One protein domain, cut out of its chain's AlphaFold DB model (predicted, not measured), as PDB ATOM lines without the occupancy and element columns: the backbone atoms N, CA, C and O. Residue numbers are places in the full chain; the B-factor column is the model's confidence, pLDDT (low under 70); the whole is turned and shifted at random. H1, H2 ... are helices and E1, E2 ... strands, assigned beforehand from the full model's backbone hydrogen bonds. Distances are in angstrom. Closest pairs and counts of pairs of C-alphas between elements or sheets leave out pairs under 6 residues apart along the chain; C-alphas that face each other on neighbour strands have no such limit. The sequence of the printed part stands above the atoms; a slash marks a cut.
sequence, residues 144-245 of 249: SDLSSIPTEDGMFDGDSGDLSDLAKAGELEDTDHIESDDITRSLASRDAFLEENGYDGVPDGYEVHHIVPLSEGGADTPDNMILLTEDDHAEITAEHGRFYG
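This is residues 144 to 245 of the 249 residues of the protein "HNHc domain-containing protein" of Mesosutterella multiformis (UniProt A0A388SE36). A small two-stranded hairpin, E1 and E2, sits in the middle of a rounded domain, with H2 on one side of it and, on the other, H3 with H1 packed crosswise on it. Long loops make up much of the rest: residues 170 to 186 run in a wide arc from H1 to H2, and residues 211 to 224 fold back from E1 to E2. The printed part has 102 residues, of which under half are in named elements: three helices and two strands in the order H1, H2, E1, E2, H3, with the sheet order E1 - E2, antiparallel, and a mixed class of helices and strands. The whole is compact, with a radius of gyration of the C-alphas of 13.1 A and spans of 36 by 31 by 26 A.

E1 is residues 206 to 210, 13.1 A from first to last C-alpha, and E2 is residues 225 to 229, 13.3 A. H3, residues 230 to 243, is the longest helix at 20.1 A and ends with C-alpha 243 at (14.275, 16.093, -39.951). H1, residues 160 to 169, begins with C-alpha 160 at (10.872, -1.140, -36.567) and measures 14.1 A. H2, residues 187 to 196, also measures 14.1 A and begins with C-alpha 187 at (37.645, 3.858, -47.480).

E1 and E2 form a hairpin of antiparallel neighbours, with 145 degrees between their directions. N 207 and O 228, 2.8 A apart, and N 226 and O 209, 2.9 A apart, are within hydrogen-bond range. The closest C-alphas of E1 and H3 are those of Tyr 206 and Glu 230, at 5.6 A. E2 and H3 are near each other, with 5 pairs of C-alphas within 10 A. H1 and H3 touch, the closest C-alphas being those of Ala 167 and Ile 236 at 5.3 A; they run the same way at a steep tilt of 50 degrees. The closest C-alphas of H2 and E2 are those of Phe 193 and Met 225, at 7.0 A. H2 and H3 are apart, and so are H1 and H2. In H1, H2 and H3 every O i to N i+4 pair is within hydrogen-bond range.

The two C-alphas farthest apart are those of Asp 174 and Asp 200, at 37.0 A. The printed part has no cut. The links H1 to H2, 17 residues, and E1 to E2, 14 residues, are long; the link E2 to H3 is tight. Residues 151 to 152 pair with residues 155 to 156, antiparallel. The mean pLDDT of the printed part is 80.1, and residues 144 to 148, 175, 182, 188 and 217 are under 70.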
ATOM      1  N   SER A 144      25.847   6.201 -24.055       31.38
ATOM      2  CA  SER A 144      24.802   5.311 -23.541       31.38
ATOM      3  C   SER A 144      23.642   5.085 -24.523       31.38
ATOM      4  O   SER A 144      23.080   3.988 -24.546       31.38
ATOM      5  N   ASP A 145      23.301   6.076 -25.350       44.34
ATOM      6  CA  ASP A 145      22.181   5.994 -26.296       44.34
ATOM      7  C   ASP A 145      22.521   5.073 -27.476       44.34
ATOM      8  O   ASP A 145      21.697   4.254 -27.874       44.34
ATOM      9  N   LEU A 146      23.776   5.089 -27.949       50.44
ATOM     10  CA  LEU A 146      24.257   4.164 -28.986       50.44
ATOM     11  C   LEU A 146      24.392   2.721 -28.477       50.44
ATOM     12  O   LEU A 146      24.129   1.781 -29.220       50.44
ATOM     13  N   SER A 147      24.733   2.528 -27.196       50.78
ATOM     14  CA  SER A 147      24.835   1.188 -26.590       50.78
ATOM     15  C   SER A 147      23.493   0.452 -26.462       50.78
ATOM     16  O   SER A 147      23.471  -0.744 -26.170       50.78
ATOM     17  N   SER A 148      22.385   1.172 -26.657       59.34
ATOM     18  CA  SER A 148      21.027   0.625 -26.613       59.34
ATOM     19  C   SER A 148      20.529   0.161 -27.983       59.34
ATOM     20  O   SER A 148      19.494  -0.499 -28.045       59.34
ATOM     21  N   ILE A 149      21.251   0.476 -29.066       70.50
ATOM     22  CA  ILE A 149      20.885   0.065 -30.421       70.50
ATOM     23  C   ILE A 149      21.225  -1.423 -30.581       70.50
ATOM     24  O   ILE A 149      22.379  -1.810 -30.377       70.50
ATOM     25  N   PRO A 150      20.249  -2.281 -30.918       73.81
ATOM     26  CA  PRO A 150      20.491  -3.706 -31.080       73.81
ATOM     27  C   PRO A 150      21.359  -3.960 -32.315       73.81
ATOM     28  O   PRO A 150      20.930  -3.764 -33.455       73.81
ATOM     29  N   THR A 151      22.585  -4.423 -32.074       81.81
ATOM     30  CA  THR A 151      23.516  -4.817 -33.132       81.81
ATOM     31  C   THR A 151      24.102  -6.203 -32.883       81.81
ATOM     32  O   THR A 151      24.558  -6.482 -31.772       81.81
ATOM     33  N   GLU A 152      24.175  -7.030 -33.922       82.75
ATOM     34  CA  GLU A 152      24.940  -8.281 -33.958       82.75
ATOM     35  C   GLU A 152      26.046  -8.134 -35.011       82.75
ATOM     36  O   GLU A 152      25.762  -7.841 -36.166       82.75
ATOM     37  N   ASP A 153      27.316  -8.265 -34.612       82.94
ATOM     38  CA  ASP A 153      28.475  -8.093 -35.505       82.94
ATOM     39  C   ASP A 153      28.396  -6.798 -36.346       82.94
ATOM     40  O   ASP A 153      28.540  -6.813 -37.566       82.94
ATOM     41  N   GLY A 154      28.067  -5.665 -35.714       81.62
ATOM     42  CA  GLY A 154      27.948  -4.360 -36.382       81.62
ATOM     43  C   GLY A 154      26.751  -4.221 -37.332       81.62
ATOM     44  O   GLY A 154      26.582  -3.166 -37.942       81.62
ATOM     45  N   MET A 155      25.915  -5.251 -37.459       89.12
ATOM     46  CA  MET A 155      24.665  -5.251 -38.211       89.12
ATOM     47  C   MET A 155      23.492  -4.935 -37.301       89.12
ATOM     48  O   MET A 155      23.399  -5.464 -36.197       89.12
ATOM     49  N   PHE A 156      22.588  -4.083 -37.768       89.06
ATOM     50  CA  PHE A 156      21.331  -3.831 -37.081       89.06
ATOM     51  C   PHE A 156      20.468  -5.104 -37.046       89.06
ATOM     52  O   PHE A 156      20.174  -5.679 -38.094       89.06
ATOM     53  N   ASP A 157      20.057  -5.522 -35.846       87.69
ATOM     54  CA  ASP A 157      19.195  -6.699 -35.599       87.69
ATOM     55  C   ASP A 157      17.913  -6.309 -34.829       87.69
ATOM     56  O   ASP A 157      17.286  -7.110 -34.136       87.69
ATOM     57  N   GLY A 158      17.538  -5.028 -34.895       84.56
ATOM     58  CA  GLY A 158      16.370  -4.485 -34.205       84.56
ATOM     59  C   GLY A 158      15.059  -4.627 -34.971       84.56
ATOM     60  O   GLY A 158      15.017  -4.994 -36.146       84.56
ATOM     61  N   ASP A 159      13.959  -4.299 -34.296       83.38
ATOM     62  CA  ASP A 159      12.651  -4.152 -34.930       83.38
ATOM     63  C   ASP A 159      12.407  -2.723 -35.461       83.38
ATOM     64  O   ASP A 159      13.257  -1.840 -35.386       83.38
ATOM     65  N   SER A 160      11.221  -2.465 -36.025       80.31
ATOM     66  CA  SER A 160      10.872  -1.140 -36.567       80.31
ATOM     67  C   SER A 160      10.888  -0.010 -35.526       80.31
ATOM     68  O   SER A 160      11.030   1.157 -35.879       80.31
ATOM     69  N   GLY A 161      10.671  -0.332 -34.249       75.62
ATOM     70  CA  GLY A 161      10.797   0.624 -33.152       75.62
ATOM     71  C   GLY A 161      12.259   0.978 -32.914       75.62
ATOM     72  O   GLY A 161      12.592   2.161 -32.890       75.62
ATOM     73  N   ASP A 162      13.121  -0.037 -32.854       84.00
ATOM     74  CA  ASP A 162      14.569   0.143 -32.724       84.00
ATOM     75  C   ASP A 162      15.159   0.903 -33.925       84.00
ATOM     76  O   ASP A 162      16.073   1.708 -33.763       84.00
ATOM     77  N   LEU A 163      14.601   0.708 -35.126       81.44
ATOM     78  CA  LEU A 163      15.026   1.407 -36.343       81.44
ATOM     79  C   LEU A 163      14.722   2.909 -36.258       81.44
ATOM     80  O   LEU A 163      15.548   3.738 -36.631       81.44
ATOM     81  N   SER A 164      13.557   3.261 -35.708       80.88
ATOM     82  CA  SER A 164      13.195   4.658 -35.446       80.88
ATOM     83  C   SER A 164      14.080   5.283 -34.366       80.88
ATOM     84  O   SER A 164      14.376   6.475 -34.418       80.88
ATOM     85  N   ASP A 165      14.505   4.503 -33.374       80.75
ATOM     86  CA  ASP A 165      15.414   4.987 -32.336       80.75
ATOM     87  C   ASP A 165      16.842   5.160 -32.876       80.75
ATOM     88  O   ASP A 165      17.483   6.163 -32.563       80.75
ATOM     89  N   LEU A 166      17.295   4.282 -33.776       81.94
ATOM     90  CA  LEU A 166      18.530   4.465 -34.544       81.94
ATOM     91  C   LEU A 166      18.471   5.720 -35.430       81.94
ATOM     92  O   LEU A 166      19.429   6.488 -35.454       81.94
ATOM     93  N   ALA A 167      17.350   5.976 -36.112       80.56
ATOM     94  CA  ALA A 167      17.184   7.192 -36.906       80.56
ATOM     95  C   ALA A 167      17.321   8.453 -36.042       80.56
ATOM     96  O   ALA A 167      18.123   9.329 -36.367       80.56
ATOM     97  N   LYS A 168      16.620   8.506 -34.900       79.25
ATOM     98  CA  LYS A 168      16.713   9.610 -33.924       79.25
ATOM     99  C   LYS A 168      18.107   9.753 -33.330       79.25
ATOM    100  O   LYS A 168      18.531  10.869 -33.054       79.25
ATOM    101  N   ALA A 169      18.832   8.652 -33.143       76.44
ATOM    102  CA  ALA A 169      20.223   8.702 -32.707       76.44
ATOM    103  C   ALA A 169      21.131   9.390 -33.740       76.44
ATOM    104  O   ALA A 169      22.222   9.817 -33.396       76.44
ATOM    105  N   GLY A 170      20.696   9.520 -34.993       77.06
ATOM    106  CA  GLY A 170      21.374  10.319 -36.007       77.06
ATOM    107  C   GLY A 170      20.940  11.780 -36.082       77.06
ATOM    108  O   GLY A 170      21.556  12.535 -36.828       77.06
ATOM    109  N   GLU A 171      19.893  12.182 -35.354       79.19
ATOM    110  CA  GLU A 171      19.281  13.510 -35.433       79.19
ATOM    111  C   GLU A 171      19.912  14.474 -34.418       79.19
ATOM    112  O   GLU A 171      19.701  14.392 -33.208       79.19
ATOM    113  N   LEU A 172      20.681  15.427 -34.935       71.12
ATOM    114  CA  LEU A 172      21.290  16.522 -34.185       71.12
ATOM    115  C   LEU A 172      20.585  17.840 -34.512       71.12
ATOM    116  O   LEU A 172      20.449  18.206 -35.679       71.12
ATOM    117  N   GLU A 173      20.146  18.564 -33.485       74.94
ATOM    118  CA  GLU A 173      19.564  19.898 -33.653       74.94
ATOM    119  C   GLU A 173      20.654  20.947 -33.939       74.94
ATOM    120  O   GLU A 173      21.800  20.807 -33.516       74.94
ATOM    121  N   ASP A 174      20.277  22.019 -34.643       72.12
ATOM    122  CA  ASP A 174      21.131  23.186 -34.919       72.12
ATOM    123  C   ASP A 174      22.473  22.874 -35.624       72.12
ATOM    124  O   ASP A 174      23.473  23.567 -35.421       72.12
ATOM    125  N   THR A 175      22.500  21.853 -36.486       69.94
ATOM    126  CA  THR A 175      23.652  21.539 -37.341       69.94
ATOM    127  C   THR A 175      23.739  22.453 -38.562       69.94
ATOM    128  O   THR A 175      22.737  22.883 -39.139       69.94
ATOM    129  N   ASP A 176      24.973  22.736 -38.987       70.56
ATOM    130  CA  ASP A 176      25.246  23.375 -40.272       70.56
ATOM    131  C   ASP A 176      25.393  22.294 -41.350       70.56
ATOM    132  O   ASP A 176      26.366  21.536 -41.345       70.56
ATOM    133  N   HIS A 177      24.446  22.246 -42.289       78.94
ATOM    134  CA  HIS A 177      24.472  21.277 -43.383       78.94
ATOM    135  C   HIS A 177      25.708  21.456 -44.280       78.94
ATOM    136  O   HIS A 177      25.982  22.547 -44.791       78.94
ATOM    137  N   ILE A 178      26.418  20.357 -44.518       75.69
ATOM    138  CA  ILE A 178      27.559  20.244 -45.421       75.69
ATOM    139  C   ILE A 178      27.079  19.587 -46.714       75.69
ATOM    140  O   ILE A 178      26.581  18.459 -46.715       75.69
ATOM    141  N   GLU A 179      27.278  20.283 -47.832       74.25
ATOM    142  CA  GLU A 179      26.939  19.775 -49.159       74.25
ATOM    143  C   GLU A 179      27.716  18.493 -49.477       74.25
ATOM    144  O   GLU A 179      28.894  18.351 -49.152       74.25
ATOM    145  N   SER A 180      27.074  17.562 -50.184       71.88
ATOM    146  CA  SER A 180      27.665  16.245 -50.473       71.88
ATOM    147  C   SER A 180      29.005  16.313 -51.215       71.88
ATOM    148  O   SER A 180      29.855  15.448 -51.007       71.88
ATOM    149  N   ASP A 181      29.212  17.335 -52.051       70.56
ATOM    150  CA  ASP A 181      30.459  17.549 -52.798       70.56
ATOM    151  C   ASP A 181      31.645  17.925 -51.889       70.56
ATOM    152  O   ASP A 181      32.801  17.698 -52.255       70.56
ATOM    153  N   ASP A 182      31.363  18.457 -50.697       66.94
ATOM    154  CA  ASP A 182      32.360  18.851 -49.699       66.94
ATOM    155  C   ASP A 182      32.653  17.725 -48.686       66.94
ATOM    156  O   ASP A 182      33.579  17.827 -47.875       66.94
ATOM    157  N   ILE A 183      31.920  16.606 -48.757       70.50
ATOM    158  CA  ILE A 183      32.100  15.442 -47.884       70.50
ATOM    159  C   ILE A 183      33.116  14.474 -48.497       70.50
ATOM    160  O   ILE A 183      32.930  13.927 -49.583       70.50
ATOM    161  N   THR A 184      34.182  14.177 -47.753       74.75
ATOM    162  CA  THR A 184      35.155  13.139 -48.126       74.75
ATOM    163  C   THR A 184      34.969  11.900 -47.263       74.75
ATOM    164  O   THR A 184      35.228  11.946 -46.065       74.75
ATOM    165  N   ARG A 185      34.587  10.780 -47.888       76.19
ATOM    166  CA  ARG A 185      34.474   9.469 -47.228       76.19
ATOM    167  C   ARG A 185      35.796   8.700 -47.282       76.19
ATOM    168  O   ARG A 185      36.438   8.599 -48.330       76.19
ATOM    169  N   SER A 186      36.179   8.117 -46.160       73.81
ATOM    170  CA  SER A 186      37.384   7.330 -45.954       73.81
ATOM    171  C   SER A 186      37.091   5.855 -46.188       73.81
ATOM    172  O   SER A 186      36.432   5.188 -45.393       73.81
ATOM    173  N   LEU A 187      37.666   5.307 -47.260       78.44
ATOM    174  CA  LEU A 187      37.645   3.858 -47.480       78.44
ATOM    175  C   LEU A 187      38.324   3.110 -46.326       78.44
ATOM    176  O   LEU A 187      37.854   2.052 -45.945       78.44
ATOM    177  N   ALA A 188      39.364   3.692 -45.722       66.06
ATOM    178  CA  ALA A 188      40.059   3.081 -44.593       66.06
ATOM    179  C   ALA A 188      39.180   2.990 -43.336       66.06
ATOM    180  O   ALA A 188      39.290   2.014 -42.607       66.06
ATOM    181  N   SER A 189      38.308   3.975 -43.092       71.00
ATOM    182  CA  SER A 189      37.391   3.944 -41.944       71.00
ATOM    183  C   SER A 189      36.313   2.882 -42.140       71.00
ATOM    184  O   SER A 189      36.034   2.112 -41.230       71.00
ATOM    185  N   ARG A 190      35.766   2.789 -43.356       80.81
ATOM    186  CA  ARG A 190      34.823   1.730 -43.726       80.81
ATOM    187  C   ARG A 190      35.459   0.343 -43.624       80.81
ATOM    188  O   ARG A 190      34.847  -0.567 -43.083       80.81
ATOM    189  N   ASP A 191      36.664   0.174 -44.162       73.62
ATOM    190  CA  ASP A 191      37.351  -1.120 -44.160       73.62
ATOM    191  C   ASP A 191      37.725  -1.538 -42.726       73.62
ATOM    192  O   ASP A 191      37.572  -2.706 -42.389       73.62
ATOM    193  N   ALA A 192      38.115  -0.588 -41.863       71.31
ATOM    194  CA  ALA A 192      38.344  -0.843 -40.439       71.31
ATOM    195  C   ALA A 192      37.066  -1.307 -39.722       71.31
ATOM    196  O   ALA A 192      37.100  -2.321 -39.038       71.31
ATOM    197  N   PHE A 193      35.934  -0.629 -39.940       83.44
ATOM    198  CA  PHE A 193      34.642  -1.045 -39.387       83.44
ATOM    199  C   PHE A 193      34.254  -2.468 -39.816       83.44
ATOM    200  O   PHE A 193      33.821  -3.272 -38.994       83.44
ATOM    201  N   LEU A 194      34.430  -2.799 -41.097       81.38
ATOM    202  CA  LEU A 194      34.131  -4.136 -41.611       81.38
ATOM    203  C   LEU A 194      35.055  -5.193 -40.992       81.38
ATOM    204  O   LEU A 194      34.566  -6.220 -40.529       81.38
ATOM    205  N   GLU A 195      36.363  -4.928 -40.926       80.75
ATOM    206  CA  GLU A 195      37.353  -5.847 -40.350       80.75
ATOM    207  C   GLU A 195      37.119  -6.078 -38.847       80.75
ATOM    208  O   GLU A 195      37.159  -7.221 -38.389       80.75
ATOM    209  N   GLU A 196      36.815  -5.017 -38.090       77.38
ATOM    210  CA  GLU A 196      36.490  -5.079 -36.656       77.38
ATOM    211  C   GLU A 196      35.270  -5.963 -36.371       77.38
ATOM    212  O   GLU A 196      35.233  -6.648 -35.349       77.38
ATOM    213  N   ASN A 197      34.317  -6.004 -37.305       83.19
ATOM    214  CA  ASN A 197      33.109  -6.822 -37.223       83.19
ATOM    215  C   ASN A 197      33.218  -8.158 -37.986       83.19
ATOM    216  O   ASN A 197      32.234  -8.876 -38.137       83.19
ATOM    217  N   GLY A 198      34.420  -8.532 -38.442       86.75
ATOM    218  CA  GLY A 198      34.691  -9.852 -39.019       86.75
ATOM    219  C   GLY A 198      34.329 -10.018 -40.499       86.75
ATOM    220  O   GLY A 198      34.222 -11.153 -40.971       86.75
ATOM    221  N   TYR A 199      34.175  -8.921 -41.242       85.94
ATOM    222  CA  TYR A 199      33.859  -8.929 -42.668       85.94
ATOM    223  C   TYR A 199      35.051  -8.519 -43.541       85.94
ATOM    224  O   TYR A 199      35.727  -7.527 -43.294       85.94
ATOM    225  N   ASP A 200      35.239  -9.231 -44.655       83.50
ATOM    226  CA  ASP A 200      36.219  -8.880 -45.700       83.50
ATOM    227  C   ASP A 200      35.686  -7.818 -46.694       83.50
ATOM    228  O   ASP A 200      36.364  -7.425 -47.647       83.50
ATOM    229  N   GLY A 201      34.433  -7.395 -46.521       85.00
ATOM    230  CA  GLY A 201      33.706  -6.501 -47.413       85.00
ATOM    231  C   GLY A 201      32.252  -6.350 -46.975       85.00
ATOM    232  O   GLY A 201      31.781  -7.087 -46.115       85.00
ATOM    233  N   VAL A 202      31.530  -5.403 -47.574       91.25
ATOM    234  CA  VAL A 202      30.105  -5.209 -47.269       91.25
ATOM    235  C   VAL A 202      29.317  -6.461 -47.696       91.25
ATOM    236  O   VAL A 202      29.454  -6.864 -48.857       91.25
ATOM    237  N   PRO A 203      28.529  -7.088 -46.802       92.25
ATOM    238  CA  PRO A 203      27.690  -8.231 -47.156       92.25
ATOM    239  C   PRO A 203      26.669  -7.899 -48.252       92.25
ATOM    240  O   PRO A 203      26.164  -6.780 -48.328       92.25
ATOM    241  N   ASP A 204      26.328  -8.882 -49.090       94.12
ATOM    242  CA  ASP A 204      25.321  -8.703 -50.143       94.12
ATOM    243  C   ASP A 204      23.956  -8.308 -49.540       94.12
ATOM    244  O   ASP A 204      23.438  -9.006 -48.667       94.12
ATOM    245  N   GLY A 205      23.357  -7.223 -50.043       92.12
ATOM    246  CA  GLY A 205      22.070  -6.688 -49.569       92.12
ATOM    247  C   GLY A 205      22.166  -5.750 -48.361       92.12
ATOM    248  O   GLY A 205      21.127  -5.359 -47.826       92.12
ATOM    249  N   TYR A 206      23.387  -5.397 -47.946       94.31
ATOM    250  CA  TYR A 206      23.649  -4.457 -46.862       94.31
ATOM    251  C   TYR A 206      24.430  -3.232 -47.339       94.31
ATOM    252  O   TYR A 206      25.182  -3.283 -48.312       94.31
ATOM    253  N   GLU A 207      24.290  -2.136 -46.600       93.69
ATOM    254  CA  GLU A 207      25.027  -0.892 -46.790       93.69
ATOM    255  C   GLU A 207      25.601  -0.410 -45.451       93.69
ATOM    256  O   GLU A 207      24.997  -0.586 -44.393       93.69
ATOM    257  N   VAL A 208      26.793   0.197 -45.493       92.25
ATOM    258  CA  VAL A 208      27.377   0.863 -44.321       92.25
ATOM    259  C   VAL A 208      26.756   2.247 -44.198       92.25
ATOM    260  O   VAL A 208      26.921   3.086 -45.090       92.25
ATOM    261  N   HIS A 209      26.084   2.483 -43.082       92.00
ATOM    262  CA  HIS A 209      25.426   3.732 -42.741       92.00
ATOM    263  C   HIS A 209      26.186   4.457 -41.634       92.00
ATOM    264  O   HIS A 209      26.654   3.822 -40.692       92.00
ATOM    265  N   HIS A 210      26.290   5.783 -41.740       90.38
ATOM    266  CA  HIS A 210      26.779   6.613 -40.644       90.38
ATOM    267  C   HIS A 210      25.604   6.986 -39.748       90.38
ATOM    268  O   HIS A 210      24.698   7.645 -40.248       90.38
ATOM    269  N   ILE A 211      25.630   6.601 -38.468       86.31
ATOM    270  CA  ILE A 211      24.523   6.830 -37.523       86.31
ATOM    271  C   ILE A 211      24.181   8.319 -37.487       86.31
ATOM    272  O   ILE A 211      23.066   8.703 -37.822       86.31
ATOM    273  N   VAL A 212      25.171   9.163 -37.185       84.75
ATOM    274  CA  VAL A 212      25.097  10.604 -37.437       84.75
ATOM    275  C   VAL A 212      25.590  10.877 -38.863       84.75
ATOM    276  O   VAL A 212      26.753  10.568 -39.164       84.75
ATOM    277  N   PRO A 213      24.777  11.494 -39.741       83.88
ATOM    278  CA  PRO A 213      25.179  11.786 -41.110       83.88
ATOM    279  C   PRO A 213      26.416  12.684 -41.185       83.88
ATOM    280  O   PRO A 213      26.516  13.706 -40.506       83.88
ATOM    281  N   LEU A 214      27.341  12.370 -42.098       80.75
ATOM    282  CA  LEU A 214      28.520  13.217 -42.344       80.75
ATOM    283  C   LEU A 214      28.140  14.639 -42.786       80.75
ATOM    284  O   LEU A 214      28.857  15.587 -42.478       80.75
ATOM    285  N   SER A 215      27.014  14.789 -43.493       79.50
ATOM    286  CA  SER A 215      26.491  16.092 -43.920       79.50
ATOM    287  C   SER A 215      26.065  16.974 -42.753       79.50
ATOM    288  O   SER A 215      25.903  18.168 -42.933       79.50
ATOM    289  N   GLU A 216      25.896  16.404 -41.566       77.75
ATOM    290  CA  GLU A 216      25.442  17.105 -40.364       77.75
ATOM    291  C   GLU A 216      26.550  17.158 -39.302       77.75
ATOM    292  O   GLU A 216      26.301  17.428 -38.132       77.75
ATOM    293  N   GLY A 217      27.800  16.895 -39.708       68.94
ATOM    294  CA  GLY A 217      28.967  16.920 -38.827       68.94
ATOM    295  C   GLY A 217      29.307  15.581 -38.170       68.94
ATOM    296  O   GLY A 217      30.184  15.545 -37.308       68.94
ATOM    297  N   GLY A 218      28.665  14.482 -38.583       74.38
ATOM    298  CA  GLY A 218      29.008  13.135 -38.131       74.38
ATOM    299  C   GLY A 218      30.463  12.756 -38.426       74.38
ATOM    300  O   GLY A 218      31.051  13.171 -39.429       74.38
ATOM    301  N   ALA A 219      31.057  11.945 -37.550       73.62
ATOM    302  CA  ALA A 219      32.429  11.476 -37.712       73.62
ATOM    303  C   ALA A 219      32.513  10.328 -38.729       73.62
ATOM    304  O   ALA A 219      31.693   9.411 -38.735       73.62
ATOM    305  N   ASP A 220      33.547  10.343 -39.570       76.69
ATOM    306  CA  ASP A 220      33.831   9.255 -40.510       76.69
ATOM    307  C   ASP A 220      34.747   8.195 -39.876       76.69
ATOM    308  O   ASP A 220      35.911   8.015 -40.261       76.69
ATOM    309  N   THR A 221      34.227   7.540 -38.839       75.50
ATOM    310  CA  THR A 221      34.926   6.560 -37.994       75.50
ATOM    311  C   THR A 221      34.056   5.325 -37.748       75.50
ATOM    312  O   THR A 221      32.833   5.458 -37.769       75.50
ATOM    313  N   PRO A 222      34.654   4.146 -37.490       74.81
ATOM    314  CA  PRO A 222      33.907   2.913 -37.233       74.81
ATOM    315  C   PRO A 222      32.831   3.017 -36.150       74.81
ATOM    316  O   PRO A 222      31.750   2.472 -36.324       74.81
ATOM    317  N   ASP A 223      33.074   3.779 -35.080       78.00
ATOM    318  CA  ASP A 223      32.123   3.942 -33.968       78.00
ATOM    319  C   ASP A 223      30.821   4.665 -34.359       78.00
ATOM    320  O   ASP A 223      29.832   4.608 -33.634       78.00
ATOM    321  N   ASN A 224      30.826   5.373 -35.492       82.94
ATOM    322  CA  ASN A 224      29.655   6.033 -36.060       82.94
ATOM    323  C   ASN A 224      29.102   5.244 -37.258       82.94
ATOM    324  O   ASN A 224      28.354   5.805 -38.047       82.94
ATOM    325  N   MET A 225      29.499   3.983 -37.453       88.00
ATOM    326  CA  MET A 225      29.063   3.148 -38.573       88.00
ATOM    327  C   MET A 225      28.224   1.959 -38.106       88.00
ATOM    328  O   MET A 225      28.442   1.400 -37.035       88.00
ATOM    329  N   ILE A 226      27.272   1.560 -38.945       91.00
ATOM    330  CA  ILE A 226      26.418   0.386 -38.749       91.00
ATOM    331  C   ILE A 226      26.070  -0.239 -40.107       91.00
ATOM    332  O   ILE A 226      25.957   0.473 -41.108       91.00
ATOM    333  N   LEU A 227      25.919  -1.564 -40.175       94.69
ATOM    334  CA  LEU A 227      25.383  -2.257 -41.350       94.69
ATOM    335  C   LEU A 227      23.855  -2.287 -41.285       94.69
ATOM    336  O   LEU A 227      23.276  -2.795 -40.325       94.69
ATOM    337  N   LEU A 228      23.217  -1.802 -42.346       90.88
ATOM    338  CA  LEU A 228      21.769  -1.835 -42.537       90.88
ATOM    339  C   LEU A 228      21.422  -2.591 -43.806       90.88
ATOM    340  O   LEU A 228      22.217  -2.608 -44.746       90.88
ATOM    341  N   THR A 229      20.232  -3.187 -43.856       93.56
ATOM    342  CA  THR A 229      19.693  -3.643 -45.140       93.56
ATOM    343  C   THR A 229      19.454  -2.438 -46.053       93.56
ATOM    344  O   THR A 229      19.264  -1.317 -45.577       93.56
ATOM    345  N   GLU A 230      19.445  -2.646 -47.371       94.50
ATOM    346  CA  GLU A 230      19.143  -1.569 -48.332       94.50
ATOM    347  C   GLU A 230      17.784  -0.888 -48.048       94.50
ATOM    348  O   GLU A 230      17.648   0.327 -48.209       94.50
ATOM    349  N   ASP A 231      16.787  -1.656 -47.592       93.19
ATOM    350  CA  ASP A 231      15.452  -1.146 -47.260       93.19
ATOM    351  C   ASP A 231      15.478  -0.281 -45.983       93.19
ATOM    352  O   ASP A 231      14.966   0.843 -45.995       93.19
ATOM    353  N   ASP A 232      16.131  -0.753 -44.914       90.81
ATOM    354  CA  ASP A 232      16.263  -0.009 -43.648       90.81
ATOM    355  C   ASP A 232      17.096   1.266 -43.832       90.81
ATOM    356  O   ASP A 232      16.772   2.332 -43.302       90.81
ATOM    357  N   HIS A 233      18.158   1.185 -44.640       94.62
ATOM    358  CA  HIS A 233      18.993   2.333 -44.969       94.62
ATOM    359  C   HIS A 233      18.202   3.420 -45.711       94.62
ATOM    360  O   HIS A 233      18.342   4.614 -45.417       94.62
ATOM    361  N   ALA A 234      17.333   3.024 -46.646       91.00
ATOM    362  CA  ALA A 234      16.447   3.946 -47.346       91.00
ATOM    363  C   ALA A 234      15.405   4.576 -46.407       91.00
ATOM    364  O   ALA A 234      15.079   5.758 -46.566       91.00
ATOM    365  N   GLU A 235      14.897   3.818 -45.432       90.81
ATOM    366  CA  GLU A 235      13.963   4.317 -44.420       90.81
ATOM    367  C   GLU A 235      14.615   5.387 -43.539       90.81
ATOM    368  O   GLU A 235      14.116   6.514 -43.509       90.81
ATOM    369  N   ILE A 236      15.774   5.096 -42.937       87.38
ATOM    370  CA  ILE A 236      16.503   6.057 -42.089       87.38
ATOM    371  C   ILE A 236      16.892   7.306 -42.882       87.38
ATOM    372  O   ILE A 236      16.653   8.429 -42.438       87.38
ATOM    373  N   THR A 237      17.404   7.138 -44.106       87.56
ATOM    374  CA  THR A 237      17.747   8.274 -44.978       87.56
ATOM    375  C   THR A 237      16.529   9.171 -45.239       87.56
ATOM    376  O   THR A 237      16.647  10.398 -45.294       87.56
ATOM    377  N   ALA A 238      15.336   8.587 -45.387       87.75
ATOM    378  CA  ALA A 238      14.104   9.347 -45.557       87.75
ATOM    379  C   ALA A 238      13.655  10.051 -44.267       87.75
ATOM    380  O   ALA A 238      13.047  11.122 -44.359       87.75
ATOM    381  N   GLU A 239      13.919   9.483 -43.088       85.44
ATOM    382  CA  GLU A 239      13.665  10.133 -41.796       85.44
ATOM    383  C   GLU A 239      14.596  11.330 -41.587       85.44
ATOM    384  O   GLU A 239      14.101  12.451 -41.433       85.44
ATOM    385  N   HIS A 240      15.908  11.149 -41.757       84.44
ATOM    386  CA  HIS A 240      16.885  12.244 -41.716       84.44
ATOM    387  C   HIS A 240      16.551  13.344 -42.725       84.44
ATOM    388  O   HIS A 240      16.521  14.524 -42.378       84.44
ATOM    389  N   GLY A 241      16.176  12.985 -43.955       84.00
ATOM    390  CA  GLY A 241      15.748  13.956 -44.964       84.00
ATOM    391  C   GLY A 241      14.507  14.772 -44.561       84.00
ATOM    392  O   GLY A 241      14.354  15.916 -45.004       84.00
ATOM    393  N   ARG A 242      13.616  14.227 -43.716       85.31
ATOM    394  CA  ARG A 242      12.469  14.964 -43.147       85.31
ATOM    395  C   ARG A 242      12.890  15.859 -41.987       85.31
ATOM    396  O   ARG A 242      12.375  16.975 -41.917       85.31
ATOM    397  N   PHE A 243      13.771  15.369 -41.116       82.50
ATOM    398  CA  PHE A 243      14.275  16.093 -39.951       82.50
ATOM    399  C   PHE A 243      15.123  17.301 -40.371       82.50
ATOM    400  O   PHE A 243      14.754  18.442 -40.095       82.50
ATOM    401  N   TYR A 244      16.172  17.065 -41.160       79.06
ATOM    402  CA  TYR A 244      17.100  18.092 -41.646       79.06
ATOM    403  C   TYR A 244      16.558  18.914 -42.817       79.06
ATOM    404  O   TYR A 244      17.068  19.981 -43.149       79.06
ATOM    405  N   GLY A 245      15.497  18.437 -43.471       83.12
ATOM    406  CA  GLY A 245      14.857  19.163 -44.562       83.12
ATOM    407  C   GLY A 245      15.639  19.153 -45.878       83.12
ATOM    408  O   GLY A 245      15.385  20.022 -46.712       83.12
TER     409      GLY A 245